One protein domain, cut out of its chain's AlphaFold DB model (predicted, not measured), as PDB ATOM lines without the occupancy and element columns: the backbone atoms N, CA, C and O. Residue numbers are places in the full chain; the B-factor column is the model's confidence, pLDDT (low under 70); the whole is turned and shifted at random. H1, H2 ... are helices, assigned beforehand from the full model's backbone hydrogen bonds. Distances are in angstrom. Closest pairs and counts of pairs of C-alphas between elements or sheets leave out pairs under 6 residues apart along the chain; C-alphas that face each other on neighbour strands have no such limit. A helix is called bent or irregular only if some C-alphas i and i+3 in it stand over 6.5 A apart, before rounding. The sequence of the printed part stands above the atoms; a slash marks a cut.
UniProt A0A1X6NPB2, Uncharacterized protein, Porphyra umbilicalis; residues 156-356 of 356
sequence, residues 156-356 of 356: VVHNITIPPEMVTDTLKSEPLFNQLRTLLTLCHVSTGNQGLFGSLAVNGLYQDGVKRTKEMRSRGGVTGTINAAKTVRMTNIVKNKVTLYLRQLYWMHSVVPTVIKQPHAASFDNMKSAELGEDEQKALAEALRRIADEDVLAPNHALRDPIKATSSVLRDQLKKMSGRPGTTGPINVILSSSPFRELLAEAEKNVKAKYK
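Overview. This is residues 156 to 356 of the 356 residues of an uncharacterized protein of Porphyra umbilicalis (UniProt A0A1X6NPB2). Look for a rod with one long helix, H3, running nearly straight along much of its length. At one end H2 folds back beside H3's first arm as a hairpin, with H8 crossing H2; H1, H6 and H7 pack round the second arm, and H5 stands across the other end. The 201 printed residues have eight named helices, H1 to H8 in order, and no named strand: all helix, mostly crossed. It is compact, with a radius of gyration of the C-alphas of 18.5 A and spans of 65, 31 and 30 A.

Arrangement. Start at the hub H3, residues 228 to 255, one helix by its hydrogen bonds but bent: C-alphas 240 and 243 are 6.6 A apart, and arms H3a, 228 to 240, and H3b, 243 to 255, stand at 22 degrees. H2, residues 196 to 218, touches H3a as a helical hairpin, closest C-alphas Asn 203 and Met 234, 6.4 A. H8, residues 340 to 354, touches H2 at a steep tilt of 55 degrees, closest C-alphas Ala 201 and Glu 348, 4.8 A. About perpendicular to H3b, and touching it, find H1, residues 176 to 185, closest C-alphas Leu 183 and Tyr 245, 6.7 A; H5, 278 to 294, Leu 284 and Val 255, 6.5 A; and H6, 311 to 320, Arg 315 and Gln 248, 6.4 A. H7, residues 331 to 334, touches H3b, closest C-alphas Ile 334 and Tyr 250, 6.7 A. H4, residues 268 to 271, only just touches H1, with 3 pairs of C-alphas within 8 A, the closest Met 271 and Thr 185, 4.7 A. Each O i to N i+4 pair is within hydrogen-bond range in H1, H2, H3a, H5, H6 and H8, and 8 of 9 in H3b; H4 and H7 are too short.

Along the chain. Find C-alpha 176 at (39.913, 10.798, -43.853), where H1 begins. H2 is 33.2 A long, H5 24.2 A, H8 20.9 A, H3b 18.9 A and H3a 17.6 A. H8 ends at C-alpha 354, (10.283, 25.585, -35.842).

Size, cuts and confidence. The C-alphas farthest apart are those of Gly 220 and Pro 299, 65.3 A. The printed part has no cut; the links H3 to H4 and H5 to H6 are long. Its mean pLDDT is 90.0, with residues 322 to 329 and 356 under 70.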
ATOM      1  N   VAL A 156       7.688  17.283 -30.682       88.19
ATOM      2  CA  VAL A 156       9.087  16.877 -30.487       88.19
ATOM      3  C   VAL A 156       9.180  15.666 -29.556       88.19
ATOM      4  O   VAL A 156       9.969  14.762 -29.825       88.19
ATOM      5  N   VAL A 157       8.348  15.597 -28.510       89.88
ATOM      6  CA  VAL A 157       8.392  14.567 -27.462       89.88
ATOM      7  C   VAL A 157       7.461  13.389 -27.728       89.88
ATOM      8  O   VAL A 157       7.886  12.241 -27.572       89.88
ATOM      9  N   HIS A 158       6.203  13.660 -28.089       87.88
ATOM     10  CA  HIS A 158       5.142  12.644 -28.136       87.88
ATOM     11  C   HIS A 158       4.970  11.995 -29.514       87.88
ATOM     12  O   HIS A 158       4.513  10.854 -29.580       87.88
ATOM     13  N   ASN A 159       5.393  12.652 -30.601       86.19
ATOM     14  CA  ASN A 159       5.450  12.014 -31.917       86.19
ATOM     15  C   ASN A 159       6.508  10.890 -31.902       86.19
ATOM     16  O   ASN A 159       7.566  11.023 -31.279       86.19
ATOM     17  N   ILE A 160       6.250   9.779 -32.592       85.38
ATOM     18  CA  ILE A 160       7.168   8.632 -32.668       85.38
ATOM     19  C   ILE A 160       8.382   8.886 -33.575       85.38
ATOM     20  O   ILE A 160       9.404   8.216 -33.423       85.38
ATOM     21  N   THR A 161       8.290   9.843 -34.502       89.88
ATOM     22  CA  THR A 161       9.347  10.136 -35.477       89.88
ATOM     23  C   THR A 161      10.602  10.709 -34.816       89.88
ATOM     24  O   THR A 161      10.542  11.425 -33.813       89.88
ATOM     25  N   ILE A 162      11.768  10.407 -35.387       92.56
ATOM     26  CA  ILE A 162      13.008  11.120 -35.062       92.56
ATOM     27  C   ILE A 162      13.013  12.425 -35.874       92.56
ATOM     28  O   ILE A 162      12.797  12.350 -37.083       92.56
ATOM     29  N   PRO A 163      13.229  13.601 -35.252       93.75
ATOM     30  CA  PRO A 163      13.292  14.862 -35.989       93.75
ATOM     31  C   PRO A 163      14.428  14.872 -37.027       93.75
ATOM     32  O   PRO A 163      15.497  14.322 -36.744       93.75
ATOM     33  N   PRO A 164      14.236  15.502 -38.200       94.25
ATOM     34  CA  PRO A 164      15.187  15.450 -39.313       94.25
ATOM     35  C   PRO A 164      16.527  16.148 -39.031       94.25
ATOM     36  O   PRO A 164      17.496  15.906 -39.738       94.25
ATOM     37  N   GLU A 165      16.612  16.982 -37.992       96.75
ATOM     38  CA  GLU A 165      17.858  17.604 -37.528       96.75
ATOM     39  C   GLU A 165      18.848  16.604 -36.910       96.75
ATOM     40  O   GLU A 165      20.045  16.888 -36.825       96.75
ATOM     41  N   MET A 166      18.359  15.449 -36.448       96.88
ATOM     42  CA  MET A 166      19.159  14.439 -35.760       96.88
ATOM     43  C   MET A 166      20.037  13.675 -36.757       96.88
ATOM     44  O   MET A 166      19.501  13.005 -37.633       96.88
ATOM     45  N   VAL A 167      21.363  13.693 -36.582       96.00
ATOM     46  CA  VAL A 167      22.315  12.954 -37.438       96.00
ATOM     47  C   VAL A 167      22.152  11.438 -37.250       96.00
ATOM     48  O   VAL A 167      22.828  10.796 -36.437       96.00
ATOM     49  N   THR A 168      21.210  10.847 -37.984       90.94
ATOM     50  CA  THR A 168      20.953   9.405 -38.018       90.94
ATOM     51  C   THR A 168      21.993   8.660 -38.829       90.94
ATOM     52  O   THR A 168      22.265   7.496 -38.522       90.94
ATOM     53  N   ASP A 169      22.614   9.321 -39.797       87.81
ATOM     54  CA  ASP A 169      23.395   8.673 -40.845       87.81
ATOM     55  C   ASP A 169      24.826   8.372 -40.388       87.81
ATOM     56  O   ASP A 169      25.337   8.922 -39.407       87.81
ATOM     57  N   THR A 170      25.467   7.399 -41.026       84.25
ATOM     58  CA  THR A 170      26.867   7.035 -40.768       84.25
ATOM     59  C   THR A 170      27.761   7.626 -41.844       84.25
ATOM     60  O   THR A 170      27.441   7.509 -43.023       84.25
ATOM     61  N   LEU A 171      28.912   8.177 -41.445       84.19
ATOM     62  CA  LEU A 171      29.991   8.490 -42.385       84.19
ATOM     63  C   LEU A 171      30.283   7.265 -43.264       84.19
ATOM     64  O   LEU A 171      30.469   6.160 -42.748       84.19
ATOM     65  N   LYS A 172      30.314   7.474 -44.582       83.12
ATOM     66  CA  LYS A 172      30.693   6.454 -45.566       83.12
ATOM     67  C   LYS A 172      32.139   6.012 -45.334       83.12
ATOM     68  O   LYS A 172      32.940   6.781 -44.806       83.12
ATOM     69  N   SER A 173      32.487   4.790 -45.734       76.19
ATOM     70  CA  SER A 173      33.857   4.267 -45.625       76.19
ATOM     71  C   SER A 173      34.759   4.860 -46.713       76.19
ATOM     72  O   SER A 173      35.029   4.225 -47.726       76.19
ATOM     73  N   GLU A 174      35.196   6.097 -46.495       82.69
ATOM     74  CA  GLU A 174      35.988   6.919 -47.413       82.69
ATOM     75  C   GLU A 174      37.278   7.408 -46.718       82.69
ATOM     76  O   GLU A 174      37.344   7.370 -45.482       82.69
ATOM     77  N   PRO A 175      38.292   7.888 -47.467       89.25
ATOM     78  CA  PRO A 175      39.495   8.500 -46.900       89.25
ATOM     79  C   PRO A 175      39.193   9.631 -45.911       89.25
ATOM     80  O   PRO A 175      38.165  10.311 -46.016       89.25
ATOM     81  N   LEU A 176      40.113   9.869 -44.970       91.44
ATOM     82  CA  LEU A 176      39.913  10.798 -43.853       91.44
ATOM     83  C   LEU A 176      39.397  12.168 -44.305       91.44
ATOM     84  O   LEU A 176      38.417  12.646 -43.742       91.44
ATOM     85  N   PHE A 177      39.996  12.792 -45.319       91.56
ATOM     86  CA  PHE A 177      39.604  14.141 -45.741       91.56
ATOM     87  C   PHE A 177      38.195  14.216 -46.352       91.56
ATOM     88  O   PHE A 177      37.495  15.195 -46.103       91.56
ATOM     89  N   ASN A 178      37.702  13.162 -47.011       90.94
ATOM     90  CA  ASN A 178      36.306  13.101 -47.469       90.94
ATOM     91  C   ASN A 178      35.339  12.972 -46.281       90.94
ATOM     92  O   ASN A 178      34.292  13.627 -46.229       90.94
ATOM     93  N   GLN A 179      35.715  12.180 -45.272       92.31
ATOM     94  CA  GLN A 179      34.948  12.063 -44.032       92.31
ATOM     95  C   GLN A 179      34.955  13.376 -43.229       92.31
ATOM     96  O   GLN A 179      33.913  13.770 -42.716       92.31
ATOM     97  N   LEU A 180      36.084  14.094 -43.166       92.81
ATOM     98  CA  LEU A 180      36.183  15.414 -42.531       92.81
ATOM     99  C   LEU A 180      35.389  16.482 -43.295       92.81
ATOM    100  O   LEU A 180      34.659  17.250 -42.673       92.81
ATOM    101  N   ARG A 181      35.431  16.478 -44.632       92.88
ATOM    102  CA  ARG A 181      34.548  17.297 -45.476       92.88
ATOM    103  C   ARG A 181      33.073  17.012 -45.173       92.88
ATOM    104  O   ARG A 181      32.298  17.944 -44.987       92.88
ATOM    105  N   THR A 182      32.701  15.742 -45.022       93.31
ATOM    106  CA  THR A 182      31.341  15.343 -44.615       93.31
ATOM    107  C   THR A 182      30.991  15.809 -43.193       93.31
ATOM    108  O   THR A 182      29.828  16.067 -42.909       93.31
ATOM    109  N   LEU A 183      31.962  15.982 -42.288       94.25
ATOM    110  CA  LEU A 183      31.703  16.623 -40.992       94.25
ATOM    111  C   LEU A 183      31.478  18.134 -41.118       94.25
ATOM    112  O   LEU A 183      30.631  18.663 -40.401       94.25
ATOM    113  N   LEU A 184      32.173  18.816 -42.035       94.00
ATOM    114  CA  LEU A 184      31.951  20.240 -42.305       94.00
ATOM    115  C   LEU A 184      30.556  20.506 -42.877       94.00
ATOM    116  O   LEU A 184      29.910  21.459 -42.445       94.00
ATOM    117  N   THR A 185      30.050  19.672 -43.794       94.75
ATOM    118  CA  THR A 185      28.699  19.882 -44.351       94.75
ATOM    119  C   THR A 185      27.608  19.816 -43.269       94.75
ATOM    120  O   THR A 185      26.642  20.576 -43.326       94.75
ATOM    121  N   LEU A 186      27.807  19.003 -42.223       96.12
ATOM    122  CA  LEU A 186      26.916  18.870 -41.060       96.12
ATOM    123  C   LEU A 186      27.036  20.017 -40.026       96.12
ATOM    124  O   LEU A 186      26.318  20.004 -39.022       96.12
ATOM    125  N   CYS A 187      27.909  21.013 -40.229       95.25
ATOM    126  CA  CYS A 187      28.056  22.173 -39.333       95.25
ATOM    127  C   CYS A 187      26.973  23.256 -39.505       95.25
ATOM    128  O   CYS A 187      27.053  24.293 -38.849       95.25
ATOM    129  N   HIS A 188      25.978  23.058 -40.374       96.12
ATOM    130  CA  HIS A 188      24.938  24.060 -40.604       96.12
ATOM    131  C   HIS A 188      24.002  24.273 -39.398       96.12
ATOM    132  O   HIS A 188      23.784  23.379 -38.574       96.12
ATOM    133  N   VAL A 189      23.369  25.449 -39.351       97.12
ATOM    134  CA  VAL A 189      22.382  25.845 -38.322       97.12
ATOM    135  C   VAL A 189      20.928  25.840 -38.820       97.12
ATOM    136  O   VAL A 189      20.006  26.142 -38.063       97.12
ATOM    137  N   SER A 190      20.705  25.486 -40.091       96.00
ATOM    138  CA  SER A 190      19.369  25.322 -40.683       96.00
ATOM    139  C   SER A 190      18.617  24.118 -40.104       96.00
ATOM    140  O   SER A 190      19.184  23.038 -39.950       96.00
ATOM    141  N   THR A 191      17.316  24.282 -39.854       95.12
ATOM    142  CA  THR A 191      16.389  23.186 -39.523       95.12
ATOM    143  C   THR A 191      16.002  22.356 -40.752       95.12
ATOM    144  O   THR A 191      16.213  22.769 -41.889       95.12
ATOM    145  N   GLY A 192      15.375  21.198 -40.529       93.75
ATOM    146  CA  GLY A 192      14.845  20.320 -41.580       93.75
ATOM    147  C   GLY A 192      15.864  19.371 -42.214       93.75
ATOM    148  O   GLY A 192      15.456  18.468 -42.932       93.75
ATOM    149  N   ASN A 193      17.153  19.535 -41.909       94.94
ATOM    150  CA  ASN A 193      18.263  18.757 -42.459       94.94
ATOM    151  C   ASN A 193      19.170  18.259 -41.323       94.94
ATOM    152  O   ASN A 193      19.277  18.933 -40.295       94.94
ATOM    153  N   GLN A 194      19.822  17.105 -41.497       95.75
ATOM    154  CA  GLN A 194      20.673  16.501 -40.465       95.75
ATOM    155  C   GLN A 194      21.907  17.370 -40.194       95.75
ATOM    156  O   GLN A 194      22.754  17.518 -41.067       95.75
ATOM    157  N   GLY A 195      22.049  17.887 -38.971       96.50
ATOM    158  CA  GLY A 195      23.163  18.763 -38.597       96.50
ATOM    159  C   GLY A 195      23.590  18.580 -37.144       96.50
ATOM    160  O   GLY A 195      22.791  18.203 -36.284       96.50
ATOM    161  N   LEU A 196      24.862  18.842 -36.840       97.00
ATOM    162  CA  LEU A 196      25.442  18.603 -35.512       97.00
ATOM    163  C   LEU A 196      24.827  19.515 -34.447       97.00
ATOM    164  O   LEU A 196      24.377  19.042 -33.401       97.00
ATOM    165  N   PHE A 197      24.756  20.815 -34.733       97.50
ATOM    166  CA  PHE A 197      24.159  21.804 -33.833       97.50
ATOM    167  C   PHE A 197      22.635  21.637 -33.748       97.50
ATOM    168  O   PHE A 197      22.077  21.685 -32.653       97.50
ATOM    169  N   GLY A 198      21.976  21.312 -34.868       97.44
ATOM    170  CA  GLY A 198      20.556  20.941 -34.896       97.44
ATOM    171  C   GLY A 198      20.241  19.725 -34.015       97.44
ATOM    172  O   GLY A 198      19.298  19.766 -33.227       97.44
ATOM    173  N   SER A 199      21.076  18.681 -34.061       98.00
ATOM    174  CA  SER A 199      20.950  17.494 -33.201       98.00
ATOM    175  C   SER A 199      21.066  17.822 -31.710       98.00
ATOM    176  O   SER A 199      20.337  17.253 -30.897       98.00
ATOM    177  N   LEU A 200      21.979  18.726 -31.332       97.75
ATOM    178  CA  LEU A 200      22.118  19.183 -29.945       97.75
ATOM    179  C   LEU A 200      20.886  19.973 -29.498       97.75
ATOM    180  O   LEU A 200      20.280  19.625 -28.485       97.75
ATOM    181  N   ALA A 201      20.492  20.981 -30.278       97.44
ATOM    182  CA  ALA A 201      19.354  21.847 -29.996       97.44
ATOM    183  C   ALA A 201      18.036  21.062 -29.871       97.44
ATOM    184  O   ALA A 201      17.301  21.225 -28.894       97.44
ATOM    185  N   VAL A 202      17.756  20.159 -30.817       96.94
ATOM    186  CA  VAL A 202      16.557  19.309 -30.797       96.94
ATOM    187  C   VAL A 202      16.588  18.315 -29.639       96.94
ATOM    188  O   VAL A 202      15.561  18.116 -28.991       96.94
ATOM    189  N   ASN A 203      17.735  17.699 -29.331       96.94
ATOM    190  CA  ASN A 203      17.820  16.817 -28.168       96.94
ATOM    191  C   ASN A 203      17.640  17.594 -26.854       96.94
ATOM    192  O   ASN A 203      16.937  17.105 -25.978       96.94
ATOM    193  N   GLY A 204      18.200  18.800 -26.716       95.38
ATOM    194  CA  GLY A 204      17.960  19.664 -25.555       95.38
ATOM    195  C   GLY A 204      16.468  19.951 -25.367       95.38
ATOM    196  O   GLY A 204      15.900  19.619 -24.327       95.38
ATOM    197  N   LEU A 205      15.812  20.446 -26.421       95.00
ATOM    198  CA  LEU A 205      14.373  20.726 -26.453       95.00
ATOM    199  C   LEU A 205      13.513  19.485 -26.139       95.00
ATOM    200  O   LEU A 205      12.517  19.572 -25.417       95.00
ATOM    201  N   TYR A 206      13.925  18.313 -26.629       95.38
ATOM    202  CA  TYR A 206      13.291  17.029 -26.330       95.38
ATOM    203  C   TYR A 206      13.411  16.642 -24.849       95.38
ATOM    204  O   TYR A 206      12.407  16.274 -24.242       95.38
ATOM    205  N   GLN A 207      14.604  16.727 -24.247       95.56
ATOM    206  CA  GLN A 207      14.796  16.369 -22.833       95.56
ATOM    207  C   GLN A 207      14.027  17.324 -21.906       95.56
ATOM    208  O   GLN A 207      13.407  16.878 -20.938       95.56
ATOM    209  N   ASP A 208      13.978  18.613 -22.250       94.44
ATOM    210  CA  ASP A 208      13.167  19.626 -21.569       94.44
ATOM    211  C   ASP A 208      11.670  19.289 -21.609       94.44
ATOM    212  O   ASP A 208      10.994  19.275 -20.577       94.44
ATOM    213  N   GLY A 209      11.136  18.953 -22.787       93.38
ATOM    214  CA  GLY A 209       9.738  18.547 -22.929       93.38
ATOM    215  C   GLY A 209       9.430  17.189 -22.276       93.38
ATOM    216  O   GLY A 209       8.342  16.999 -21.728       93.38
ATOM    217  N   VAL A 210      10.387  16.252 -22.250       94.00
ATOM    218  CA  VAL A 210      10.303  14.989 -21.488       94.00
ATOM    219  C   VAL A 210      10.216  15.263 -19.987       94.00
ATOM    220  O   VAL A 210       9.395  14.643 -19.306       94.00
ATOM    221  N   LYS A 211      11.020  16.199 -19.467       94.62
ATOM    222  CA  LYS A 211      10.974  16.637 -18.066       94.62
ATOM    223  C   LYS A 211       9.612  17.255 -17.735       94.62
ATOM    224  O   LYS A 211       8.928  16.739 -16.854       94.62
ATOM    225  N   ARG A 212       9.156  18.243 -18.517       92.06
ATOM    226  CA  ARG A 212       7.836  18.886 -18.345       92.06
ATOM    227  C   ARG A 212       6.685  17.878 -18.419       92.06
ATOM    228  O   ARG A 212       5.783  17.918 -17.590       92.06
ATOM    229  N   THR A 213       6.742  16.912 -19.342       92.00
ATOM    230  CA  THR A 213       5.746  15.825 -19.444       92.00
ATOM    231  C   THR A 213       5.685  14.976 -18.165       92.00
ATOM    232  O   THR A 213       4.596  14.620 -17.715       92.00
ATOM    233  N   LYS A 214       6.834  14.648 -17.555       93.06
ATOM    234  CA  LYS A 214       6.888  13.900 -16.284       93.06
ATOM    235  C   LYS A 214       6.351  14.730 -15.115       93.06
ATOM    236  O   LYS A 214       5.555  14.220 -14.333       93.06
ATOM    237  N   GLU A 215       6.741  15.999 -15.028       93.06
ATOM    238  CA  GLU A 215       6.288  16.933 -13.988       93.06
ATOM    239  C   GLU A 215       4.767  17.139 -14.045       93.06
ATOM    240  O   GLU A 215       4.084  16.946 -13.040       93.06
ATOM    241  N   MET A 216       4.214  17.416 -15.230       90.38
ATOM    242  CA  MET A 216       2.767  17.528 -15.467       90.38
ATOM    243  C   MET A 216       2.011  16.275 -15.009       90.38
ATOM    244  O   MET A 216       1.016  16.379 -14.294       90.38
ATOM    245  N   ARG A 217       2.520  15.082 -15.344       90.44
ATOM    246  CA  ARG A 217       1.916  13.806 -14.933       90.44
ATOM    247  C   ARG A 217       1.988  13.568 -13.424       90.44
ATOM    248  O   ARG A 217       1.025  13.072 -12.852       90.44
ATOM    249  N   SER A 218       3.082  13.960 -12.764       91.00
ATOM    250  CA  SER A 218       3.196  13.885 -11.295       91.00
ATOM    251  C   SER A 218       2.216  14.806 -10.555       91.00
ATOM    252  O   SER A 218       1.898  14.552  -9.400       91.00
ATOM    253  N   ARG A 219       1.688  15.832 -11.237       92.69
ATOM    254  CA  ARG A 219       0.623  16.727 -10.751       92.69
ATOM    255  C   ARG A 219      -0.790  16.267 -11.157       92.69
ATOM    256  O   ARG A 219      -1.728  17.048 -11.061       92.69
ATOM    257  N   GLY A 220      -0.944  15.037 -11.657       86.88
ATOM    258  CA  GLY A 220      -2.223  14.485 -12.125       86.88
ATOM    259  C   GLY A 220      -2.666  14.942 -13.525       86.88
ATOM    260  O   GLY A 220      -3.757  14.586 -13.961       86.88
ATOM    261  N   GLY A 221      -1.845  15.709 -14.250       87.44
ATOM    262  CA  GLY A 221      -2.190  16.237 -15.572       87.44
ATOM    263  C   GLY A 221      -2.195  15.181 -16.687       87.44
ATOM    264  O   GLY A 221      -1.333  14.300 -16.738       87.44
ATOM    265  N   VAL A 222      -3.137  15.309 -17.628       85.94
ATOM    266  CA  VAL A 222      -3.255  14.421 -18.799       85.94
ATOM    267  C   VAL A 222      -2.260  14.838 -19.889       85.94
ATOM    268  O   VAL A 222      -2.328  15.931 -20.450       85.94
ATOM    269  N   THR A 223      -1.323  13.943 -20.203       87.19
ATOM    270  CA  THR A 223      -0.180  14.203 -21.098       87.19
ATOM    271  C   THR A 223      -0.048  13.152 -22.192       87.19
ATOM    272  O   THR A 223      -0.337  11.982 -21.932       87.19
ATOM    273  N   GLY A 224       0.547  13.510 -23.332       83.81
ATOM    274  CA  GLY A 224       1.011  12.531 -24.318       83.81
ATOM    275  C   GLY A 224       1.997  11.490 -23.750       83.81
ATOM    276  O   GLY A 224       2.718  11.721 -22.769       83.81
ATOM    277  N   THR A 225       2.033  10.307 -24.369       87.19
ATOM    278  CA  THR A 225       2.956   9.223 -23.994       87.19
ATOM    279  C   THR A 225       4.384   9.562 -24.425       87.19
ATOM    280  O   THR A 225       4.617  10.000 -25.547       87.19
ATOM    281  N   ILE A 226       5.364   9.318 -23.550       90.88
ATOM    282  CA  ILE A 226       6.786   9.461 -23.894       90.88
ATOM    283  C   ILE A 226       7.269   8.134 -24.479       90.88
ATOM    284  O   ILE A 226       7.256   7.117 -23.787       90.88
ATOM    285  N   ASN A 227       7.723   8.136 -25.732       91.31
ATOM    286  CA  ASN A 227       8.332   6.955 -26.338       91.31
ATOM    287  C   ASN A 227       9.769   6.769 -25.802       91.31
ATOM    288  O   ASN A 227      10.684   7.504 -26.178       91.31
ATOM    289  N   ALA A 228       9.970   5.772 -24.936       90.25
ATOM    290  CA  ALA A 228      11.266   5.489 -24.314       90.25
ATOM    291  C   ALA A 228      12.351   5.067 -25.327       90.25
ATOM    292  O   ALA A 228      13.509   5.459 -25.185       90.25
ATOM    293  N   ALA A 229      11.990   4.336 -26.388       91.88
ATOM    294  CA  ALA A 229      12.928   3.976 -27.452       91.88
ATOM    295  C   ALA A 229      13.399   5.218 -28.232       91.88
ATOM    296  O   ALA A 229      14.580   5.322 -28.566       91.88
ATOM    297  N   LYS A 230      12.519   6.210 -28.441       92.56
ATOM    298  CA  LYS A 230      12.892   7.535 -28.968       92.56
ATOM    299  C   LYS A 230      13.831   8.278 -28.010       92.56
ATOM    300  O   LYS A 230      14.857   8.775 -28.473       92.56
ATOM    301  N   THR A 231      13.564   8.276 -26.697       92.38
ATOM    302  CA  THR A 231      14.471   8.863 -25.686       92.38
ATOM    303  C   THR A 231      15.878   8.271 -25.787       92.38
ATOM    304  O   THR A 231      16.862   9.010 -25.880       92.38
ATOM    305  N   VAL A 232      15.982   6.940 -25.823       94.31
ATOM    306  CA  VAL A 232      17.259   6.222 -25.940       94.31
ATOM    307  C   VAL A 232      17.935   6.512 -27.283       94.31
ATOM    308  O   VAL A 232      19.124   6.827 -27.304       94.31
ATOM    309  N   ARG A 233      17.198   6.482 -28.404       94.06
ATOM    310  CA  ARG A 233      17.747   6.742 -29.747       94.06
ATOM    311  C   ARG A 233      18.296   8.164 -29.885       94.06
ATOM    312  O   ARG A 233      19.412   8.314 -30.373       94.06
ATOM    313  N   MET A 234      17.572   9.188 -29.428       94.06
ATOM    314  CA  MET A 234      18.038  10.582 -29.499       94.06
ATOM    315  C   MET A 234      19.273  10.815 -28.619       94.06
ATOM    316  O   MET A 234      20.273  11.356 -29.092       94.06
ATOM    317  N   THR A 235      19.256  10.290 -27.388       94.12
ATOM    318  CA  THR A 235      20.406  10.349 -26.468       94.12
ATOM    319  C   THR A 235      21.639   9.650 -27.058       94.12
ATOM    320  O   THR A 235      22.745  10.191 -27.010       94.12
ATOM    321  N   ASN A 236      21.459   8.474 -27.668       94.69
ATOM    322  CA  ASN A 236      22.541   7.715 -28.295       94.69
ATOM    323  C   ASN A 236      23.092   8.384 -29.563       94.69
ATOM    324  O   ASN A 236      24.294   8.290 -29.796       94.69
ATOM    325  N   ILE A 237      22.275   9.083 -30.361       94.81
ATOM    326  CA  ILE A 237      22.770   9.871 -31.505       94.81
ATOM    327  C   ILE A 237      23.702  10.985 -31.012       94.81
ATOM    328  O   ILE A 237      24.828  11.102 -31.498       94.81
ATOM    329  N   VAL A 238      23.286  11.755 -30.000       94.81
ATOM    330  CA  VAL A 238      24.128  12.829 -29.450       94.81
ATOM    331  C   VAL A 238      25.423  12.268 -28.859       94.81
ATOM    332  O   VAL A 238      26.508  12.686 -29.260       94.81
ATOM    333  N   LYS A 239      25.319  11.268 -27.975       90.69
ATOM    334  CA  LYS A 239      26.461  10.669 -27.265       90.69
ATOM    335  C   LYS A 239      27.446   9.949 -28.194       90.69
ATOM    336  O   LYS A 239      28.654  10.127 -28.058       90.69
ATOM    337  N   ASN A 240      26.940   9.130 -29.119       89.38
ATOM    338  CA  ASN A 240      27.751   8.173 -29.882       89.38
ATOM    339  C   ASN A 240      28.068   8.638 -31.316       89.38
ATOM    340  O   ASN A 240      28.822   7.959 -32.008       89.38
ATOM    341  N   LYS A 241      27.510   9.769 -31.776       91.31
ATOM    342  CA  LYS A 241      27.862  10.400 -33.062       91.31
ATOM    343  C   LYS A 241      28.257  11.859 -32.878       91.31
ATOM    344  O   LYS A 241      29.433  12.186 -33.009       91.31
ATOM    345  N   VAL A 242      27.306  12.719 -32.514       94.56
ATOM    346  CA  VAL A 242      27.473  14.186 -32.538       94.56
ATOM    347  C   VAL A 242      28.655  14.640 -31.675       94.56
ATOM    348  O   VAL A 242      29.512  15.378 -32.151       94.56
ATOM    349  N   THR A 243      28.782  14.126 -30.447       91.31
ATOM    350  CA  THR A 243      29.924  14.418 -29.560       91.31
ATOM    351  C   THR A 243      31.274  13.960 -30.135       91.31
ATOM    352  O   THR A 243      32.287  14.611 -29.896       91.31
ATOM    353  N   LEU A 244      31.321  12.870 -30.907       89.38
ATOM    354  CA  LEU A 244      32.556  12.345 -31.513       89.38
ATOM    355  C   LEU A 244      32.934  13.094 -32.802       89.38
ATOM    356  O   LEU A 244      34.112  13.191 -33.145       89.38
ATOM    357  N   TYR A 245      31.940  13.633 -33.503       93.19
ATOM    358  CA  TYR A 245      32.103  14.457 -34.698       93.19
ATOM    359  C   TYR A 245      32.543  15.884 -34.340       93.19
ATOM    360  O   TYR A 245      33.539  16.366 -34.875       93.19
ATOM    361  N   LEU A 246      31.917  16.508 -33.335       93.44
ATOM    362  CA  LEU A 246      32.332  17.816 -32.808       93.44
ATOM    363  C   LEU A 246      33.767  17.814 -32.259       93.44
ATOM    364  O   LEU A 246      34.475  18.804 -32.407       93.44
ATOM    365  N   ARG A 247      34.237  16.699 -31.683       91.50
ATOM    366  CA  ARG A 247      35.642  16.540 -31.260       91.50
ATOM    367  C   ARG A 247      36.630  16.614 -32.424       91.50
ATOM    368  O   ARG A 247      37.669  17.249 -32.292       91.50
ATOM    369  N   GLN A 248      36.305  15.994 -33.557       92.00
ATOM    370  CA  GLN A 248      37.150  16.045 -34.756       92.00
ATOM    371  C   GLN A 248      37.122  17.434 -35.397       92.00
ATOM    372  O   GLN A 248      38.174  17.951 -35.748       92.00
ATOM    373  N   LEU A 249      35.953  18.074 -35.462       92.94
ATOM    374  CA  LEU A 249      35.813  19.447 -35.955       92.94
ATOM    375  C   LEU A 249      36.531  20.477 -35.077       92.94
ATOM    376  O   LEU A 249      37.123  21.411 -35.604       92.94
ATOM    377  N   TYR A 250      36.523  20.302 -33.754       92.00
ATOM    378  CA  TYR A 250      37.292  21.147 -32.838       92.00
ATOM    379  C   TYR A 250      38.798  21.030 -33.092       92.00
ATOM    380  O   TYR A 250      39.488  22.045 -33.166       92.00
ATOM    381  N   TRP A 251      39.299  19.810 -33.319       92.06
ATOM    382  CA  TRP A 251      40.681  19.612 -33.754       92.06
ATOM    383  C   TRP A 251      40.951  20.252 -35.128       92.06
ATOM    384  O   TRP A 251      41.911  21.009 -35.250       92.06
ATOM    385  N   MET A 252      40.087  20.047 -36.131       92.94
ATOM    386  CA  MET A 252      40.236  20.691 -37.447       92.94
ATOM    387  C   MET A 252      40.317  22.214 -37.324       92.94
ATOM    388  O   MET A 252      41.204  22.818 -37.911       92.94
ATOM    389  N   HIS A 253      39.443  22.824 -36.522       92.00
ATOM    390  CA  HIS A 253      39.431  24.264 -36.269       92.00
ATOM    391  C   HIS A 253      40.678  24.745 -35.506       92.00
ATOM    392  O   HIS A 253      41.149  25.850 -35.747       92.00
ATOM    393  N   SER A 254      41.264  23.916 -34.632       91.25
ATOM    394  CA  SER A 254      42.529  24.245 -33.954       91.25
ATOM    395  C   SER A 254      43.751  24.250 -34.886       91.25
ATOM    396  O   SER A 254      44.724  24.943 -34.600       91.25
ATOM    397  N   VAL A 255      43.696  23.513 -36.003       91.94
ATOM    398  CA  VAL A 255      44.740  23.497 -37.046       91.94
ATOM    399  C   VAL A 255      44.452  24.535 -38.136       91.94
ATOM    400  O   VAL A 255      45.364  25.192 -38.626       91.94
ATOM    401  N   VAL A 256      43.179  24.690 -38.507       93.06
ATOM    402  CA  VAL A 256      42.689  25.545 -39.595       93.06
ATOM    403  C   VAL A 256      41.477  26.354 -39.098       93.06
ATOM    404  O   VAL A 256      40.328  25.945 -39.292       93.06
ATOM    405  N   PRO A 257      41.684  27.518 -38.451       90.00
ATOM    406  CA  PRO A 257      40.591  28.283 -37.843       90.00
ATOM    407  C   PRO A 257      39.506  28.739 -38.830       90.00
ATOM    408  O   PRO A 257      38.333  28.820 -38.470       90.00
ATOM    409  N   THR A 258      39.870  28.977 -40.091       88.19
ATOM    410  CA  THR A 258      38.971  29.414 -41.174       88.19
ATOM    411  C   THR A 258      37.953  28.359 -41.619       88.19
ATOM    412  O   THR A 258      36.965  28.710 -42.260       88.19
ATOM    413  N   VAL A 259      38.156  27.080 -41.282       87.19
ATOM    414  CA  VAL A 259      37.414  25.959 -41.888       87.19
ATOM    415  C   VAL A 259      35.935  25.879 -41.479       87.19
ATOM    416  O   VAL A 259      35.123  25.279 -42.183       87.19
ATOM    417  N   ILE A 260      35.552  26.482 -40.347       91.00
ATOM    418  CA  ILE A 260      34.166  26.490 -39.860       91.00
ATOM    419  C   ILE A 260      33.553  27.875 -40.083       91.00
ATOM    420  O   ILE A 260      33.983  28.863 -39.487       91.00
ATOM    421  N   LYS A 261      32.510  27.938 -40.921       89.94
ATOM    422  CA  LYS A 261      31.795  29.184 -41.229       89.94
ATOM    423  C   LYS A 261      31.058  29.730 -39.999       89.94
ATOM    424  O   LYS A 261      30.497  28.977 -39.207       89.94
ATOM    425  N   GLN A 262      31.008  31.056 -39.892       91.81
ATOM    426  CA  GLN A 262      30.198  31.773 -38.902       91.81
ATOM    427  C   GLN A 262      28.687  31.553 -39.147       91.81
ATOM    428  O   GLN A 262      28.301  31.290 -40.291       91.81
ATOM    429  N   PRO A 263      27.802  31.696 -38.135       92.12
ATOM    430  CA  PRO A 263      26.398  31.275 -38.240       92.12
ATOM    431  C   PRO A 263      25.617  31.878 -39.411       92.12
ATOM    432  O   PRO A 263      24.861  31.165 -40.066       92.12
ATOM    433  N   HIS A 264      25.850  33.155 -39.732       90.31
ATOM    434  CA  HIS A 264      25.203  33.843 -40.858       90.31
ATOM    435  C   HIS A 264      25.542  33.224 -42.229       90.31
ATOM    436  O   HIS A 264      24.781  33.373 -43.179       90.31
ATOM    437  N   ALA A 265      26.675  32.522 -42.336       92.12
ATOM    438  CA  ALA A 265      27.123  31.836 -43.543       92.12
ATOM    439  C   ALA A 265      26.897  30.311 -43.486       92.12
ATOM    440  O   ALA A 265      27.039  29.645 -44.512       92.12
ATOM    441  N   ALA A 266      26.522  29.756 -42.328       94.50
ATOM    442  CA  ALA A 266      26.367  28.323 -42.072       94.50
ATOM    443  C   ALA A 266      24.938  27.799 -42.354       94.50
ATOM    444  O   ALA A 266      24.375  27.033 -41.568       94.50
ATOM    445  N   SER A 267      24.329  28.202 -43.474       95.62
ATOM    446  CA  SER A 267      23.074  27.597 -43.951       95.62
ATOM    447  C   SER A 267      23.324  26.212 -44.565       95.62
ATOM    448  O   SER A 267      24.433  25.919 -45.012       95.62
ATOM    449  N   PHE A 268      22.300  25.356 -44.631       95.06
ATOM    450  CA  PHE A 268      22.400  24.055 -45.310       95.06
ATOM    451  C   PHE A 268      22.892  24.208 -46.760       95.06
ATOM    452  O   PHE A 268      23.842  23.540 -47.166       95.06
ATOM    453  N   ASP A 269      22.328  25.153 -47.514       94.38
ATOM    454  CA  ASP A 269      22.704  25.400 -48.907       94.38
ATOM    455  C   ASP A 269      24.129  25.936 -49.091       94.38
ATOM    456  O   ASP A 269      24.765  25.616 -50.093       94.38
ATOM    457  N   ASN A 270      24.662  26.667 -48.108       92.81
ATOM    458  CA  ASN A 270      26.048  27.140 -48.108       92.81
ATOM    459  C   ASN A 270      27.047  26.094 -47.586       92.81
ATOM    460  O   ASN A 270      28.257  26.275 -47.762       92.81
ATOM    461  N   MET A 271      26.579  25.049 -46.894       94.12
ATOM    462  CA  MET A 271      27.424  24.014 -46.284       94.12
ATOM    463  C   MET A 271      27.398  22.683 -47.039       94.12
ATOM    464  O   MET A 271      28.387  21.962 -46.981       94.12
ATOM    465  N   LYS A 272      26.351  22.366 -47.816       90.31
ATOM    466  CA  LYS A 272      26.307  21.162 -48.675       90.31
ATOM    467  C   LYS A 272      27.455  21.106 -49.698       90.31
ATOM    468  O   LYS A 272      27.893  20.023 -50.069       90.31
ATOM    469  N   SER A 273      27.956  22.271 -50.112       86.25
ATOM    470  CA  SER A 273      29.109  22.461 -50.999       86.25
ATOM    471  C   SER A 273      30.399  22.841 -50.258       86.25
ATOM    472  O   SER A 273      31.354  23.271 -50.896       86.25
ATOM    473  N   ALA A 274      30.465  22.697 -48.928       87.38
ATOM    474  CA  ALA A 274      31.706  22.930 -48.192       87.38
ATOM    475  C   ALA A 274      32.800  21.948 -48.644       87.38
ATOM    476  O   ALA A 274      32.545  20.754 -48.834       87.38
ATOM    477  N   GLU A 275      34.017  22.465 -48.803       85.81
ATOM    478  CA  GLU A 275      35.204  21.729 -49.240       85.81
ATOM    479  C   GLU A 275      36.353  21.949 -48.243       85.81
ATOM    480  O   GLU A 275      36.281  22.824 -47.379       85.81
ATOM    481  N   LEU A 276      37.410  21.147 -48.369       87.75
ATOM    482  CA  LEU A 276      38.729  21.438 -47.809       87.75
ATOM    483  C   LEU A 276      39.631  21.741 -49.007       87.75
ATOM    484  O   LEU A 276      39.812  20.851 -49.842       87.75
ATOM    485  N   GLY A 277      40.160  22.960 -49.114       88.38
ATOM    486  CA  GLY A 277      41.117  23.309 -50.162       88.38
ATOM    487  C   GLY A 277      42.457  22.596 -49.971       88.38
ATOM    488  O   GLY A 277      42.682  21.894 -48.981       88.38
ATOM    489  N   GLU A 278      43.350  22.730 -50.950       91.06
ATOM    490  CA  GLU A 278      44.636  22.022 -50.940       91.06
ATOM    491  C   GLU A 278      45.531  22.472 -49.773       91.06
ATOM    492  O   GLU A 278      46.158  21.632 -49.125       91.06
ATOM    493  N   ASP A 279      45.517  23.765 -49.433       92.56
ATOM    494  CA  ASP A 279      46.251  24.311 -48.289       92.56
ATOM    495  C   ASP A 279      45.675  23.839 -46.944       92.56
ATOM    496  O   ASP A 279      46.438  23.440 -46.060       92.56
ATOM    497  N   GLU A 280      44.346  23.787 -46.778       92.81
ATOM    498  CA  GLU A 280      43.734  23.221 -45.570       92.81
ATOM    499  C   GLU A 280      44.030  21.721 -45.436       92.81
ATOM    500  O   GLU A 280      44.367  21.250 -44.347       92.81
ATOM    501  N   GLN A 281      43.955  20.958 -46.533       92.69
ATOM    502  CA  GLN A 281      44.317  19.537 -46.546       92.69
ATOM    503  C   GLN A 281      45.797  19.328 -46.201       92.69
ATOM    504  O   GLN A 281      46.123  18.431 -45.421       92.69
ATOM    505  N   LYS A 282      46.695  20.171 -46.720       92.38
ATOM    506  CA  LYS A 282      48.130  20.137 -46.412       92.38
ATOM    507  C   LYS A 282      48.404  20.463 -44.942       92.38
ATOM    508  O   LYS A 282      49.103  19.696 -44.280       92.38
ATOM    509  N   ALA A 283      47.807  21.526 -44.402       93.69
ATOM    510  CA  ALA A 283      47.935  21.894 -42.990       93.69
ATOM    511  C   ALA A 283      47.426  20.778 -42.057       93.69
ATOM    512  O   ALA A 283      48.093  20.419 -41.083       93.69
ATOM    513  N   LEU A 284      46.286  20.160 -42.390       93.19
ATOM    514  CA  LEU A 284      45.761  18.999 -41.668       93.19
ATOM    515  C   LEU A 284      46.687  17.776 -41.798       93.19
ATOM    516  O   LEU A 284      46.920  17.094 -40.801       93.19
ATOM    517  N   ALA A 285      47.260  17.504 -42.975       92.56
ATOM    518  CA  ALA A 285      48.212  16.407 -43.180       92.56
ATOM    519  C   ALA A 285      49.503  16.590 -42.361       92.56
ATOM    520  O   ALA A 285      50.006  15.630 -41.773       92.56
ATOM    521  N   GLU A 286      50.026  17.814 -42.278       92.75
ATOM    522  CA  GLU A 286      51.173  18.137 -41.430       92.75
ATOM    523  C   GLU A 286      50.845  17.987 -39.939       92.75
ATOM    524  O   GLU A 286      51.627  17.383 -39.207       92.75
ATOM    525  N   ALA A 287      49.680  18.458 -39.484       91.94
ATOM    526  CA  ALA A 287      49.249  18.285 -38.096       91.94
ATOM    527  C   ALA A 287      49.050  16.804 -37.716       91.94
ATOM    528  O   ALA A 287      49.431  16.390 -36.623       91.94
ATOM    529  N   LEU A 288      48.514  15.982 -38.627       91.88
ATOM    530  CA  LEU A 288      48.382  14.530 -38.440       91.88
ATOM    531  C   LEU A 288      49.742  13.828 -38.324       91.88
ATOM    532  O   LEU A 288      49.882  12.901 -37.525       91.88
ATOM    533  N   ARG A 289      50.751  14.284 -39.080       90.56
ATOM    534  CA  ARG A 289      52.133  13.793 -38.962       90.56
ATOM    535  C   ARG A 289      52.761  14.199 -37.632       90.56
ATOM    536  O   ARG A 289      53.241  13.314 -36.938       90.56
ATOM    537  N   ARG A 290      52.638  15.467 -37.215       89.56
ATOM    538  CA  ARG A 290      53.116  15.942 -35.898       89.56
ATOM    539  C   ARG A 290      52.516  15.121 -34.750       89.56
ATOM    540  O   ARG A 290      53.265  14.600 -33.939       89.56
ATOM    541  N   ILE A 291      51.203  14.865 -34.764       88.75
ATOM    542  CA  ILE A 291      50.536  13.950 -33.812       88.75
ATOM    543  C   ILE A 291      51.135  12.533 -33.858       88.75
ATOM    544  O   ILE A 291      51.325  11.903 -32.819       88.75
ATOM    545  N   ALA A 292      51.424  12.012 -35.053       89.44
ATOM    546  CA  ALA A 292      52.021  10.689 -35.210       89.44
ATOM    547  C   ALA A 292      53.485  10.616 -34.742       89.44
ATOM    548  O   ALA A 292      53.927   9.535 -34.361       89.44
ATOM    549  N   ASP A 293      54.217  11.727 -34.750       89.12
ATOM    550  CA  ASP A 293      55.586  11.824 -34.238       89.12
ATOM    551  C   ASP A 293      55.608  12.054 -32.715       89.12
ATOM    552  O   ASP A 293      56.315  11.341 -32.006       89.12
ATOM    553  N   GLU A 294      54.770  12.958 -32.194       87.50
ATOM    554  CA  GLU A 294      54.624  13.257 -30.759       87.50
ATOM    555  C   GLU A 294      54.162  12.046 -29.931       87.50
ATOM    556  O   GLU A 294      54.682  11.805 -28.843       87.50
ATOM    557  N   ASP A 295      53.206  11.260 -30.442       85.81
ATOM    558  CA  ASP A 295      52.750  10.015 -29.802       85.81
ATOM    559  C   ASP A 295      53.547   8.771 -30.256       85.81
ATOM    560  O   ASP A 295      53.129   7.641 -29.991       85.81
ATOM    561  N   VAL A 296      54.687   8.963 -30.939       89.06
ATOM    562  CA  VAL A 296      55.639   7.916 -31.369       89.06
ATOM    563  C   VAL A 296      54.951   6.754 -32.112       89.06
ATOM    564  O   VAL A 296      55.215   5.568 -31.901       89.06
ATOM    565  N   LEU A 297      54.014   7.092 -33.001       88.88
ATOM    566  CA  LEU A 297      53.249   6.126 -33.785       88.88
ATOM    567  C   LEU A 297      54.114   5.541 -34.906       88.88
ATOM    568  O   LEU A 297      54.828   6.268 -35.604       88.88
ATOM    569  N   ALA A 298      53.998   4.225 -35.107       88.62
ATOM    570  CA  ALA A 298      54.818   3.449 -36.040       88.62
ATOM    571  C   ALA A 298      54.913   4.073 -37.455       88.62
ATOM    572  O   ALA A 298      53.949   4.701 -37.908       88.62
ATOM    573  N   PRO A 299      56.019   3.876 -38.203       87.50
ATOM    574  CA  PRO A 299      56.212   4.493 -39.524       87.50
ATOM    575  C   PRO A 299      55.120   4.171 -40.557       87.50
ATOM    576  O   PRO A 299      54.857   4.972 -41.449       87.50
ATOM    577  N   ASN A 300      54.450   3.024 -40.418       86.44
ATOM    578  CA  ASN A 300      53.333   2.581 -41.257       86.44
ATOM    579  C   ASN A 300      51.938   2.916 -40.679       86.44
ATOM    580  O   ASN A 300      50.929   2.469 -41.224       86.44
ATOM    581  N   HIS A 301      51.851   3.664 -39.572       88.88
ATOM    582  CA  HIS A 301      50.579   3.980 -38.925       88.88
ATOM    583  C   HIS A 301      49.712   4.895 -39.799       88.88
ATOM    584  O   HIS A 301      50.175   5.926 -40.282       88.88
ATOM    585  N   ALA A 302      48.426   4.557 -39.943       87.31
ATOM    586  CA  ALA A 302      47.536   5.171 -40.931       87.31
ATOM    587  C   ALA A 302      47.452   6.709 -40.859       87.31
ATOM    588  O   ALA A 302      47.317   7.343 -41.893       87.31
ATOM    589  N   LEU A 303      47.597   7.338 -39.683       86.44
ATOM    590  CA  LEU A 303      47.581   8.811 -39.568       86.44
ATOM    591  C   LEU A 303      48.743   9.522 -40.291       86.44
ATOM    592  O   LEU A 303      48.635  10.713 -40.561       86.44
ATOM    593  N   ARG A 304      49.823   8.816 -40.648       86.69
ATOM    594  CA  ARG A 304      50.925   9.372 -41.459       86.69
ATOM    595  C   ARG A 304      50.539   9.556 -42.938       86.69
ATOM    596  O   ARG A 304      51.215  10.296 -43.659       86.69
ATOM    597  N   ASP A 305      49.447   8.916 -43.364       85.19
ATOM    598  CA  ASP A 305      48.908   8.894 -44.726       85.19
ATOM    599  C   ASP A 305      47.381   9.150 -44.714       85.19
ATOM    600  O   ASP A 305      46.590   8.217 -44.529       85.19
ATOM    601  N   PRO A 306      46.929  10.401 -44.935       76.56
ATOM    602  CA  PRO A 306      45.508  10.759 -44.919       76.56
ATOM    603  C   PRO A 306      44.611   9.995 -45.909       76.56
ATOM    604  O   PRO A 306      43.397   9.962 -45.706       76.56
ATOM    605  N   ILE A 307      45.180   9.356 -46.942       80.88
ATOM    606  CA  ILE A 307      44.435   8.524 -47.902       80.88
ATOM    607  C   ILE A 307      44.052   7.184 -47.253       80.88
ATOM    608  O   ILE A 307      42.960   6.666 -47.487       80.88
ATOM    609  N   LYS A 308      44.932   6.639 -46.401       80.19
ATOM    610  CA  LYS A 308      44.715   5.394 -45.639       80.19
ATOM    611  C   LYS A 308      44.055   5.626 -44.274       80.19
ATOM    612  O   LYS A 308      43.496   4.697 -43.690       80.19
ATOM    613  N   ALA A 309      44.133   6.842 -43.734       86.56
ATOM    614  CA  ALA A 309      43.471   7.216 -42.491       86.56
ATOM    615  C   ALA A 309      41.937   7.255 -42.624       86.56
ATOM    616  O   ALA A 309      41.384   7.499 -43.694       86.56
ATOM    617  N   THR A 310      41.241   7.107 -41.494       88.00
ATOM    618  CA  THR A 310      39.794   7.355 -41.377       88.00
ATOM    619  C   THR A 310      39.486   8.161 -40.117       88.00
ATOM    620  O   THR A 310      40.254   8.151 -39.151       88.00
ATOM    621  N   SER A 311      38.325   8.814 -40.103       86.94
ATOM    622  CA  SER A 311      37.729   9.507 -38.949       86.94
ATOM    623  C   SER A 311      37.722   8.655 -37.676       86.94
ATOM    624  O   SER A 311      37.926   9.175 -36.583       86.94
ATOM    625  N   SER A 312      37.563   7.332 -37.794       87.06
ATOM    626  CA  SER A 312      37.715   6.389 -36.679       87.06
ATOM    627  C   SER A 312      39.112   6.427 -36.062       87.06
ATOM    628  O   SER A 312      39.228   6.617 -34.854       87.06
ATOM    629  N   VAL A 313      40.163   6.296 -36.878       88.88
ATOM    630  CA  VAL A 313      41.557   6.294 -36.401       88.88
ATOM    631  C   VAL A 313      41.919   7.657 -35.807       88.88
ATOM    632  O   VAL A 313      42.512   7.715 -34.731       88.88
ATOM    633  N   LEU A 314      41.499   8.752 -36.454       89.44
ATOM    634  CA  LEU A 314      41.688  10.107 -35.928       89.44
ATOM    635  C   LEU A 314      41.000  10.272 -34.568       89.44
ATOM    636  O   LEU A 314      41.653  10.621 -33.590       89.44
ATOM    637  N   ARG A 315      39.696   9.987 -34.480       88.12
ATOM    638  CA  ARG A 315      38.909  10.049 -33.237       88.12
ATOM    639  C   ARG A 315      39.559   9.249 -32.110       88.12
ATOM    640  O   ARG A 315      39.615   9.730 -30.980       88.12
ATOM    641  N   ASP A 316      40.029   8.041 -32.403       88.19
ATOM    642  CA  ASP A 316      40.594   7.158 -31.386       88.19
ATOM    643  C   ASP A 316      41.974   7.642 -30.909       88.19
ATOM    644  O   ASP A 316      42.302   7.449 -29.740       88.19
ATOM    645  N   GLN A 317      42.730   8.378 -31.737       88.06
ATOM    646  CA  GLN A 317      43.929   9.105 -31.300       88.06
ATOM    647  C   GLN A 317      43.589  10.396 -30.530       88.06
ATOM    648  O   GLN A 317      44.113  10.605 -29.438       88.06
ATOM    649  N   LEU A 318      42.639  11.213 -31.011       86.00
ATOM    650  CA  LEU A 318      42.132  12.410 -30.309       86.00
ATOM    651  C   LEU A 318      41.578  12.089 -28.908       86.00
ATOM    652  O   LEU A 318      41.559  12.963 -28.038       86.00
ATOM    653  N   LYS A 319      41.130  10.844 -28.692       83.62
ATOM    654  CA  LYS A 319      40.726  10.308 -27.388       83.62
ATOM    655  C   LYS A 319      41.922   9.960 -26.490       83.62
ATOM    656  O   LYS A 319      41.835  10.216 -25.296       83.62
ATOM    657  N   LYS A 320      43.018   9.397 -27.018       83.56
ATOM    658  CA  LYS A 320      44.244   9.126 -26.229       83.56
ATOM    659  C   LYS A 320      44.901  10.418 -25.746       83.56
ATOM    660  O   LYS A 320      45.361  10.484 -24.616       83.56
ATOM    661  N   MET A 321      44.910  11.445 -26.596       75.62
ATOM    662  CA  MET A 321      45.552  12.731 -26.308       75.62
ATOM    663  C   MET A 321      44.760  13.641 -25.347       75.62
ATOM    664  O   MET A 321      45.242  14.722 -25.012       75.62
ATOM    665  N   SER A 322      43.543  13.265 -24.929       68.62
ATOM    666  CA  SER A 322      42.625  14.179 -24.236       68.62
ATOM    667  C   SER A 322      43.200  14.702 -22.914       68.62
ATOM    668  O   SER A 322      43.315  13.950 -21.948       68.62
ATOM    669  N   GLY A 323      43.504  16.001 -22.867       61.22
ATOM    670  CA  GLY A 323      44.035  16.681 -21.680       61.22
ATOM    671  C   GLY A 323      45.271  17.542 -21.947       61.22
ATOM    672  O   GLY A 323      45.572  18.412 -21.134       61.22
ATOM    673  N   ARG A 324      45.960  17.367 -23.085       62.31
ATOM    674  CA  ARG A 324      47.032  18.290 -23.513       62.31
ATOM    675  C   ARG A 324      46.442  19.569 -24.148       62.31
ATOM    676  O   ARG A 324      45.323  19.510 -24.676       62.31
ATOM    677  N   PRO A 325      47.161  20.709 -24.165       47.69
ATOM    678  CA  PRO A 325      46.776  21.884 -24.956       47.69
ATOM    679  C   PRO A 325      46.496  21.526 -26.427       47.69
ATOM    680  O   PRO A 325      47.128  20.628 -26.974       47.69
ATOM    681  N   GLY A 326      45.516  22.181 -27.056       53.34
ATOM    682  CA  GLY A 326      45.098  21.892 -28.441       53.34
ATOM    683  C   GLY A 326      44.324  20.577 -28.649       53.34
ATOM    684  O   GLY A 326      43.849  20.315 -29.750       53.34
ATOM    685  N   THR A 327      44.148  19.745 -27.616       59.66
ATOM    686  CA  THR A 327      43.441  18.454 -27.736       59.66
ATOM    687  C   THR A 327      41.964  18.546 -27.358       59.66
ATOM    688  O   THR A 327      41.471  19.561 -26.863       59.66
ATOM    689  N   THR A 328      41.211  17.470 -27.608       63.19
ATOM    690  CA  THR A 328      39.751  17.501 -27.461       63.19
ATOM    691  C   THR A 328      39.321  17.475 -25.986       63.19
ATOM    692  O   THR A 328      39.212  16.421 -25.356       63.19
ATOM    693  N   GLY A 329      39.055  18.657 -25.426       67.31
ATOM    694  CA  GLY A 329      38.584  18.829 -24.049       67.31
ATOM    695  C   GLY A 329      37.166  18.283 -23.788       67.31
ATOM    696  O   GLY A 329      36.567  17.614 -24.640       67.31
ATOM    697  N   PRO A 330      36.589  18.536 -22.601       82.12
ATOM    698  CA  PRO A 330      35.178  18.272 -22.316       82.12
ATOM    699  C   PRO A 330      34.246  18.940 -23.345       82.12
ATOM    700  O   PRO A 330      34.531  20.033 -23.831       82.12
ATOM    701  N   ILE A 331      33.125  18.299 -23.699       87.75
ATOM    702  CA  ILE A 331      32.263  18.776 -24.802       87.75
ATOM    703  C   ILE A 331      31.646  20.158 -24.528       87.75
ATOM    704  O   ILE A 331      31.441  20.932 -25.455       87.75
ATOM    705  N   ASN A 332      31.426  20.511 -23.260       89.31
ATOM    706  CA  ASN A 332      30.996  21.846 -22.847       89.31
ATOM    707  C   ASN A 332      32.072  22.921 -23.075       89.31
ATOM    708  O   ASN A 332      31.710  24.064 -23.319       89.31
ATOM    709  N   VAL A 333      33.368  22.580 -23.042       89.19
ATOM    710  CA  VAL A 333      34.452  23.523 -23.383       89.19
ATOM    711  C   VAL A 333      34.435  23.808 -24.883       89.19
ATOM    712  O   VAL A 333      34.436  24.970 -25.273       89.19
ATOM    713  N   ILE A 334      34.302  22.762 -25.709       91.38
ATOM    714  CA  ILE A 334      34.142  22.890 -27.169       91.38
ATOM    715  C   ILE A 334      32.922  23.764 -27.496       91.38
ATOM    716  O   ILE A 334      33.036  24.719 -28.249       91.38
ATOM    717  N   LEU A 335      31.763  23.493 -26.888       94.19
ATOM    718  CA  LEU A 335      30.532  24.260 -27.125       94.19
ATOM    719  C   LEU A 335      30.516  25.656 -26.470       94.19
ATOM    720  O   LEU A 335      29.591  26.424 -26.715       94.19
ATOM    721  N   SER A 336      31.527  25.998 -25.663       93.12
ATOM    722  CA  SER A 336      31.726  27.352 -25.125       93.12
ATOM    723  C   SER A 336      32.722  28.180 -25.945       93.12
ATOM    724  O   SER A 336      32.755  29.400 -25.781       93.12
ATOM    725  N   SER A 337      33.528  27.556 -26.814       91.44
ATOM    726  CA  SER A 337      34.453  28.270 -27.699       91.44
ATOM    727  C   SER A 337      33.766  28.724 -28.987       91.44
ATOM    728  O   SER A 337      32.804  28.117 -29.458       91.44
ATOM    729  N   SER A 338      34.282  29.791 -29.592       91.62
ATOM    730  CA  SER A 338      33.849  30.214 -30.925       91.62
ATOM    731  C   SER A 338      34.462  29.301 -32.002       91.62
ATOM    732  O   SER A 338      35.527  28.735 -31.742       91.62
ATOM    733  N   PRO A 339      33.817  29.087 -33.167       94.19
ATOM    734  CA  PRO A 339      32.446  29.476 -33.536       94.19
ATOM    735  C   PRO A 339      31.352  28.537 -32.986       94.19
ATOM    736  O   PRO A 339      30.166  28.769 -33.207       94.19
ATOM    737  N   PHE A 340      31.720  27.455 -32.291       95.75
ATOM    738  CA  PHE A 340      30.794  26.406 -31.839       95.75
ATOM    739  C   PHE A 340      29.670  26.928 -30.933       95.75
ATOM    740  O   PHE A 340      28.532  26.475 -31.055       95.75
ATOM    741  N   ARG A 341      29.978  27.888 -30.054       96.81
ATOM    742  CA  ARG A 341      29.013  28.565 -29.177       96.81
ATOM    743  C   ARG A 341      27.967  29.340 -29.975       96.81
ATOM    744  O   ARG A 341      26.772  29.192 -29.731       96.81
ATOM    745  N   GLU A 342      28.406  30.144 -30.941       97.88
ATOM    746  CA  GLU A 342      27.520  30.958 -31.776       97.88
ATOM    747  C   GLU A 342      26.666  30.078 -32.707       97.88
ATOM    748  O   GLU A 342      25.473  30.329 -32.880       97.88
ATOM    749  N   LEU A 343      27.248  29.002 -33.250       97.75
ATOM    750  CA  LEU A 343      26.547  28.014 -34.078       97.75
ATOM    751  C   LEU A 343      25.492  27.231 -33.281       97.75
ATOM    752  O   LEU A 343      24.383  27.025 -33.775       97.75
ATOM    753  N   LEU A 344      25.790  26.839 -32.037       98.00
ATOM    754  CA  LEU A 344      24.804  26.204 -31.158       98.00
ATOM    755  C   LEU A 344      23.660  27.164 -30.809       98.00
ATOM    756  O   LEU A 344      22.500  26.763 -30.883       98.00
ATOM    757  N   ALA A 345      23.960  28.422 -30.474       98.06
ATOM    758  CA  ALA A 345      22.948  29.417 -30.123       98.06
ATOM    759  C   ALA A 345      21.978  29.708 -31.286       98.06
ATOM    760  O   ALA A 345      20.761  29.750 -31.086       98.06
ATOM    761  N   GLU A 346      22.496  29.850 -32.509       98.19
ATOM    762  CA  GLU A 346      21.677  30.068 -33.706       98.19
ATOM    763  C   GLU A 346      20.867  28.811 -34.080       98.19
ATOM    764  O   GLU A 346      19.677  28.911 -34.387       98.19
ATOM    765  N   ALA A 347      21.446  27.609 -33.960       97.75
ATOM    766  CA  ALA A 347      20.703  26.360 -34.146       97.75
ATOM    767  C   ALA A 347      19.588  26.184 -33.098       97.75
ATOM    768  O   ALA A 347      18.475  25.795 -33.449       97.75
ATOM    769  N   GLU A 348      19.842  26.516 -31.827       97.62
ATOM    770  CA  GLU A 348      18.822  26.523 -30.774       97.62
ATOM    771  C   GLU A 348      17.687  27.500 -31.073       97.62
ATOM    772  O   GLU A 348      16.522  27.143 -30.908       97.62
ATOM    773  N   LYS A 349      18.001  28.716 -31.529       97.38
ATOM    774  CA  LYS A 349      17.020  29.721 -31.957       97.38
ATOM    775  C   LYS A 349      16.151  29.197 -33.105       97.38
ATOM    776  O   LYS A 349      14.927  29.250 -32.995       97.38
ATOM    777  N   ASN A 350      16.756  28.630 -34.147       96.44
ATOM    778  CA  ASN A 350      16.039  28.113 -35.318       96.44
ATOM    779  C   ASN A 350      15.154  26.905 -34.963       96.44
ATOM    780  O   ASN A 350      13.984  26.847 -35.340       96.44
ATOM    781  N   VAL A 351      15.667  25.978 -34.151       95.94
ATOM    782  CA  VAL A 351      14.910  24.829 -33.633       95.94
ATOM    783  C   VAL A 351      13.745  25.277 -32.741       95.94
ATOM    784  O   VAL A 351      12.628  24.792 -32.911       95.94
ATOM    785  N   LYS A 352      13.957  26.250 -31.843       93.69
ATOM    786  CA  LYS A 352      12.897  26.839 -31.004       93.69
ATOM    787  C   LYS A 352      11.890  27.676 -31.802       93.69
ATOM    788  O   LYS A 352      10.810  27.928 -31.283       93.69
ATOM    789  N   ALA A 353      12.218  28.127 -33.013       93.75
ATOM    790  CA  ALA A 353      11.271  28.794 -33.908       93.75
ATOM    791  C   ALA A 353      10.406  27.786 -34.684       93.75
ATOM    792  O   ALA A 353       9.211  28.006 -34.834       93.75
ATOM    793  N   LYS A 354      10.989  26.662 -35.124       92.38
ATOM    794  CA  LYS A 354      10.283  25.585 -35.842       92.38
ATOM    795  C   LYS A 354       9.346  24.752 -34.955       92.38
ATOM    796  O   LYS A 354       8.360  24.219 -35.450       92.38
ATOM    797  N   TYR A 355       9.687  24.587 -33.678       87.25
ATOM    798  CA  TYR A 355       8.994  23.692 -32.741       87.25
ATOM    799  C   TYR A 355       8.330  24.448 -31.574       87.25
ATOM    800  O   TYR A 355       8.408  24.015 -30.422       87.25
ATOM    801  N   LYS A 356       7.713  25.594 -31.868       68.69
ATOM    802  CA  LYS A 356       6.829  26.335 -30.957       68.69
ATOM    803  C   LYS A 356       5.373  26.105 -31.332       68.69
ATOM    804  O   LYS A 356       4.584  26.006 -30.372       68.69
TER     805      LYS A 356